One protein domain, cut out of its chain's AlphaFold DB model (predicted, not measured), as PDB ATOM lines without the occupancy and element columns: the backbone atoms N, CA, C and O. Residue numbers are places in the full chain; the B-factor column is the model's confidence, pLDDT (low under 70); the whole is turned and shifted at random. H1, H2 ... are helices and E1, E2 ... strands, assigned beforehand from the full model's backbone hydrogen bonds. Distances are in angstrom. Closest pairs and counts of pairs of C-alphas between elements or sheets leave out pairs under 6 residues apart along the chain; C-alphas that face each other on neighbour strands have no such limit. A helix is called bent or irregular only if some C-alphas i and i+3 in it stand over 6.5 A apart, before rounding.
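This is residues 29 to 42 and 57 to 91 of the 91 residues of an uncharacterized protein of candidate division Zixibacteria bacterium (UniProt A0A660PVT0). An antiparallel ribbon of two strands, E1 and E2, and a kinked helix, H1, make an open V from the end of E2, and the short strand E3 turns back towards E2. The printed part has 49 residues, mixed helices and strands, in the order E1, E2, H1, E3. It is only just compact, close to loose, with a radius of gyration of the C-alphas of 11.1 A and spans of 31 by 23 by 21 A.

E1, residues 36 to 39, and E2, residues 62 to 67, are antiparallel at 160 degrees; N 36 and O 65, 2.9 A apart, are within hydrogen-bond range. A tight link joins E2 to H1, residues 68 to 85; their closest C-alphas, of Val 66 and Ala 74, are 7.4 A apart. H1 is irregular, C-alphas 81 and 84 being 9.3 A apart, with a kink of 68 degrees near residue 79; 10 of its 14 O i to N i+4 pairs are within range. E3, residues 86 to 88, pairs with no named strand and is near E2.

E1 begins at C-alpha 36 (99.686, 245.696, 283.977); E2 measures 17.0 A and H1 22.5 A. E3 ends at C-alpha 88 (87.162, 238.651, 288.552).

Residues 43 to 56 are not printed; C-alphas 42 and 57 are 12.7 A apart. Residues 41 to 42, 57 to 60 and 90 to 91 have pLDDT under 70.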
ATOM      1  N   GLY A  29     102.188 237.356 279.865       94.25
ATOM      2  CA  GLY A  29     103.346 237.679 279.034       94.25
ATOM      3  C   GLY A  29     103.784 236.528 278.122       94.25
ATOM      4  O   GLY A  29     104.110 236.763 276.957       94.25
ATOM      5  N   SER A  30     103.735 235.279 278.599       95.88
ATOM      6  CA  SER A  30     104.055 234.092 277.789       95.88
ATOM      7  C   SER A  30     103.074 233.875 276.628       95.88
ATOM      8  O   SER A  30     103.486 233.452 275.545       95.88
ATOM      9  N   TYR A  31     101.809 234.270 276.808       93.12
ATOM     10  CA  TYR A  31     100.776 234.295 275.764       93.12
ATOM     11  C   TYR A  31     100.811 235.568 274.905       93.12
ATOM     12  O   TYR A  31      99.972 235.745 274.027       93.12
ATOM     13  N   LYS A  32     101.809 236.443 275.100       94.19
ATOM     14  CA  LYS A  32     101.947 237.745 274.422       94.19
ATOM     15  C   LYS A  32     100.777 238.697 274.686       94.19
ATOM     16  O   LYS A  32     100.524 239.590 273.879       94.19
ATOM     17  N   ILE A  33     100.102 238.538 275.822       93.25
ATOM     18  CA  ILE A  33      99.040 239.432 276.274       93.25
ATOM     19  C   ILE A  33      99.675 240.537 277.124       93.25
ATOM     20  O   ILE A  33     100.268 240.242 278.167       93.25
ATOM     21  N   PRO A  34      99.575 241.816 276.717       90.88
ATOM     22  CA  PRO A  34     100.036 242.923 277.542       90.88
ATOM     23  C   PRO A  34      99.211 242.991 278.829       90.88
ATOM     24  O   PRO A  34      97.987 243.092 278.780       90.88
ATOM     25  N   ALA A  35      99.881 242.960 279.979       91.31
ATOM     26  CA  ALA A  35      99.233 243.024 281.282       91.31
ATOM     27  C   ALA A  35      99.971 243.987 282.212       91.31
ATOM     28  O   ALA A  35     101.203 243.982 282.302       91.31
ATOM     29  N   VAL A  36      99.203 244.804 282.926       89.56
ATOM     30  CA  VAL A  36      99.686 245.696 283.977       89.56
ATOM     31  C   VAL A  36      99.119 245.204 285.297       89.56
ATOM     32  O   VAL A  36      97.911 245.037 285.432       89.56
ATOM     33  N   VAL A  37     100.005 244.979 286.267       89.31
ATOM     34  CA  VAL A  37      99.634 244.613 287.634       89.31
ATOM     35  C   VAL A  37      99.970 245.782 288.552       89.31
ATOM     36  O   VAL A  37     101.129 246.198 288.609       89.31
ATOM     37  N   ILE A  38      98.974 246.325 289.256       85.38
ATOM     38  CA  ILE A  38      99.128 247.479 290.154       85.38
ATOM     39  C   ILE A  38      98.891 247.038 291.594       85.38
ATOM     40  O   ILE A  38      97.819 246.550 291.934       85.38
ATOM     41  N   SER A  39      99.880 247.247 292.463       83.06
ATOM     42  CA  SER A  39      99.730 247.002 293.900       83.06
ATOM     43  C   SER A  39      98.930 248.128 294.560       83.06
ATOM     44  O   SER A  39      99.376 249.275 294.605       83.06
ATOM     45  N   LYS A  40      97.769 247.792 295.128       75.75
ATOM     46  CA  LYS A  40      96.937 248.680 295.957       75.75
ATOM     47  C   LYS A  40      97.458 248.848 297.384       75.75
ATOM     48  O   LYS A  40      96.996 249.717 298.113       75.75
ATOM     49  N   SER A  41      98.420 248.028 297.804       61.22
ATOM     50  CA  SER A  41      98.948 248.046 299.176       61.22
ATOM     51  C   SER A  41      99.886 249.227 299.474       61.22
ATOM     52  O   SER A  41     100.328 249.392 300.609       61.22
ATOM     53  N   GLY A  42     100.216 250.053 298.474       52.81
ATOM     54  CA  GLY A  42     101.213 251.119 298.612       52.81
ATOM     55  C   GLY A  42     102.650 250.599 298.757       52.81
ATOM     56  O   GLY A  42     103.567 251.391 298.967       52.81
ATOM     57  N   PRO A  57      89.862 248.468 302.651       39.62
ATOM     58  CA  PRO A  57      90.036 247.115 303.167       39.62
ATOM     59  C   PRO A  57      89.000 246.184 302.519       39.62
ATOM     60  O   PRO A  57      87.802 246.438 302.624       39.62
ATOM     61  N   GLY A  58      89.460 245.129 301.837       47.66
ATOM     62  CA  GLY A  58      88.607 244.068 301.279       47.66
ATOM     63  C   GLY A  58      88.652 243.873 299.758       47.66
ATOM     64  O   GLY A  58      88.054 242.916 299.283       47.66
ATOM     65  N   GLN A  59      89.354 244.722 299.000       53.91
ATOM     66  CA  GLN A  59      89.642 244.491 297.573       53.91
ATOM     67  C   GLN A  59      91.055 243.915 297.427       53.91
ATOM     68  O   GLN A  59      91.931 244.290 298.209       53.91
ATOM     69  N   GLY A  60      91.278 242.997 296.477       59.78
ATOM     70  CA  GLY A  60      92.572 242.333 296.279       59.78
ATOM     71  C   GLY A  60      93.757 243.309 296.282       59.78
ATOM     72  O   GLY A  60      93.645 244.458 295.847       59.78
ATOM     73  N   LEU A  61      94.894 242.854 296.815       78.62
ATOM     74  CA  LEU A  61      96.094 243.680 296.989       78.62
ATOM     75  C   LEU A  61      96.718 244.104 295.656       78.62
ATOM     76  O   LEU A  61      97.454 245.090 295.627       78.62
ATOM     77  N   PHE A  62      96.418 243.386 294.576       87.38
ATOM     78  CA  PHE A  62      96.944 243.626 293.240       87.38
ATOM     79  C   PHE A  62      95.802 243.676 292.232       87.38
ATOM     80  O   PHE A  62      94.981 242.772 292.196       87.38
ATOM     81  N   GLU A  63      95.743 244.707 291.403       90.25
ATOM     82  CA  GLU A  63      94.804 244.809 290.285       90.25
ATOM     83  C   GLU A  63      95.477 244.392 288.987       90.25
ATOM     84  O   GLU A  63      96.624 244.766 288.755       90.25
ATOM     85  N   VAL A  64      94.761 243.653 288.140       90.62
ATOM     86  CA  VAL A  64      95.242 243.230 286.823       90.62
ATOM     87  C   VAL A  64      94.438 243.944 285.748       90.62
ATOM     88  O   VAL A  64      93.214 243.819 285.702       90.62
ATOM     89  N   SER A  65      95.132 244.648 284.860       91.94
ATOM     90  CA  SER A  65      94.541 245.337 283.714       91.94
ATOM     91  C   SER A  65      95.188 244.886 282.412       91.94
ATOM     92  O   SER A  65      96.406 244.718 282.338       91.94
ATOM     93  N   VAL A  66      94.378 244.731 281.368       92.44
ATOM     94  CA  VAL A  66      94.817 244.347 280.015       92.44
ATOM     95  C   VAL A  66      94.134 245.239 278.974       92.44
ATOM     96  O   VAL A  66      93.102 245.837 279.284       92.44
ATOM     97  N   PRO A  67      94.657 245.358 277.743       91.94
ATOM     98  CA  PRO A  67      93.935 246.029 276.670       91.94
ATOM     99  C   PRO A  67      92.596 245.336 276.405       91.94
ATOM    100  O   PRO A  67      92.531 244.107 276.404       91.94
ATOM    101  N   GLU A  68      91.551 246.111 276.123       89.94
ATOM    102  CA  GLU A  68      90.174 245.645 275.894       89.94
ATOM    103  C   GLU A  68      90.090 244.432 274.947       89.94
ATOM    104  O   GLU A  68      89.407 243.449 275.232       89.94
ATOM    105  N   ASN A  69      90.889 244.444 273.876       91.62
ATOM    106  CA  ASN A  69      90.952 243.374 272.874       91.62
ATOM    107  C   ASN A  69      91.409 242.012 273.426       91.62
ATOM    108  O   ASN A  69      91.162 240.986 272.794       91.62
ATOM    109  N   HIS A  70      92.075 241.991 274.580       92.19
ATOM    110  CA  HIS A  70      92.601 240.782 275.215       92.19
ATOM    111  C   HIS A  70      91.810 240.349 276.450       92.19
ATOM    112  O   HIS A  70      92.147 239.326 277.040       92.19
ATOM    113  N   VAL A  71      90.754 241.070 276.845       92.19
ATOM    114  CA  VAL A  71      89.968 240.742 278.050       92.19
ATOM    115  C   VAL A  71      89.459 239.293 278.049       92.19
ATOM    116  O   VAL A  71      89.698 238.602 279.040       92.19
ATOM    117  N   PRO A  72      88.818 238.772 276.979       92.94
ATOM    118  CA  PRO A  72      88.281 237.410 277.004       92.94
ATOM    119  C   PRO A  72      89.375 236.349 277.162       92.94
ATOM    120  O   PRO A  72      89.199 235.369 277.885       92.94
ATOM    121  N   GLU A  73      90.511 236.562 276.498       93.50
ATOM    122  CA  GLU A  73      91.648 235.646 276.516       93.50
ATOM    123  C   GLU A  73      92.361 235.680 277.872       93.50
ATOM    124  O   GLU A  73      92.595 234.635 278.478       93.50
ATOM    125  N   ALA A  74      92.630 236.882 278.388       93.38
ATOM    126  CA  ALA A  74      93.265 237.081 279.682       93.38
ATOM    127  C   ALA A  74      92.441 236.452 280.807       93.38
ATOM    128  O   ALA A  74      92.988 235.722 281.624       93.38
ATOM    129  N   VAL A  75      91.126 236.676 280.820       94.06
ATOM    130  CA  VAL A  75      90.224 236.084 281.812       94.06
ATOM    131  C   VAL A  75      90.268 234.559 281.755       94.06
ATOM    132  O   VAL A  75      90.438 233.930 282.791       94.06
ATOM    133  N   GLY A  76      90.170 233.959 280.563       93.81
ATOM    134  CA  GLY A  76      90.195 232.500 280.430       93.81
ATOM    135  C   GLY A  76      91.510 231.879 280.908       93.81
ATOM    136  O   GLY A  76      91.507 230.826 281.543       93.81
ATOM    137  N   ILE A  77      92.634 232.548 280.644       93.88
ATOM    138  CA  ILE A  77      93.947 232.125 281.136       93.88
ATOM    139  C   ILE A  77      94.022 232.267 282.658       93.88
ATOM    140  O   ILE A  77      94.433 231.322 283.326       93.88
ATOM    141  N   LEU A  78      93.610 233.409 283.214       93.44
ATOM    142  CA  LEU A  78      93.646 233.660 284.657       93.44
ATOM    143  C   LEU A  78      92.734 232.695 285.427       93.44
ATOM    144  O   LEU A  78      93.172 232.132 286.426       93.44
ATOM    145  N   ASP A  79      91.532 232.415 284.920       93.88
ATOM    146  CA  ASP A  79      90.628 231.400 285.475       93.88
ATOM    147  C   ASP A  79      91.284 230.010 285.488       93.88
ATOM    148  O   ASP A  79      91.183 229.278 286.470       93.88
ATOM    149  N   MET A  80      92.007 229.650 284.422       92.31
ATOM    150  CA  MET A  80      92.679 228.353 284.319       92.31
ATOM    151  C   MET A  80      93.882 228.222 285.261       92.31
ATOM    152  O   MET A  80      94.108 227.140 285.802       92.31
ATOM    153  N   VAL A  81      94.678 229.284 285.424       91.81
ATOM    154  CA  VAL A  81      95.966 229.203 286.136       91.81
ATOM    155  C   VAL A  81      95.895 229.635 287.597       91.81
ATOM    156  O   VAL A  81      96.649 229.107 288.411       91.81
ATOM    157  N   LEU A  82      95.007 230.570 287.946       89.88
ATOM    158  CA  LEU A  82      94.840 231.059 289.319       89.88
ATOM    159  C   LEU A  82      93.654 230.407 290.034       89.88
ATOM    160  O   LEU A  82      93.676 230.332 291.265       89.88
ATOM    161  N   GLY A  83      92.647 229.924 289.297       87.88
ATOM    162  CA  GLY A  83      91.440 229.329 289.872       87.88
ATOM    163  C   GLY A  83      90.768 230.281 290.861       87.88
ATOM    164  O   GLY A  83      90.441 231.409 290.514       87.88
ATOM    165  N   ASP A  84      90.631 229.855 292.117       85.25
ATOM    166  CA  ASP A  84      89.989 230.641 293.180       85.25
ATOM    167  C   ASP A  84      90.911 231.697 293.833       85.25
ATOM    168  O   ASP A  84      90.480 232.433 294.723       85.25
ATOM    169  N   ASN A  85      92.187 231.794 293.429       84.50
ATOM    170  CA  ASN A  85      93.166 232.725 294.027       84.50
ATOM    171  C   ASN A  85      93.078 234.160 293.478       84.50
ATOM    172  O   ASN A  85      93.904 235.016 293.809       84.50
ATOM    173  N   TRP A  86      92.084 234.448 292.639       90.62
ATOM    174  CA  TRP A  86      91.821 235.787 292.129       90.62
ATOM    175  C   TRP A  86      90.321 236.070 292.077       90.62
ATOM    176  O   TRP A  86      89.487 235.169 292.110       90.62
ATOM    177  N   GLN A  87      89.977 237.351 292.038       89.25
ATOM    178  CA  GLN A  87      88.607 237.835 291.968       89.25
ATOM    179  C   GLN A  87      88.412 238.574 290.658       89.25
ATOM    180  O   GLN A  87      89.045 239.600 290.406       89.25
ATOM    181  N   ARG A  88      87.517 238.052 289.830       88.31
ATOM    182  CA  ARG A  88      87.162 238.651 288.552       88.31
ATOM    183  C   ARG A  88      86.303 239.902 288.771       88.31
ATOM    184  O   ARG A  88      85.277 239.830 289.437       88.31
ATOM    185  N   GLU A  89      86.693 241.011 288.149       78.94
ATOM    186  CA  GLU A  89      86.005 242.312 288.218       78.94
ATOM    187  C   GLU A  89      85.459 242.689 286.828       78.94
ATOM    188  O   GLU A  89      85.610 243.812 286.358       78.94
ATOM    189  N   VAL A  90      84.895 241.721 286.103       61.84
ATOM    190  CA  VAL A  90      84.347 241.973 284.762       61.84
ATOM    191  C   VAL A  90      82.849 242.235 284.901       61.84
ATOM    192  O   VAL A  90      82.110 241.331 285.290       61.84
ATOM    193  N   ASN A  91      82.443 243.474 284.610       46.88
ATOM    194  CA  ASN A  91      81.050 243.890 284.397       46.88
ATOM    195  C   ASN A  91      80.586 243.517 282.985       46.88
ATOM    196  O   ASN A  91      81.416 243.643 282.055       46.88
TER     197      ASN A  91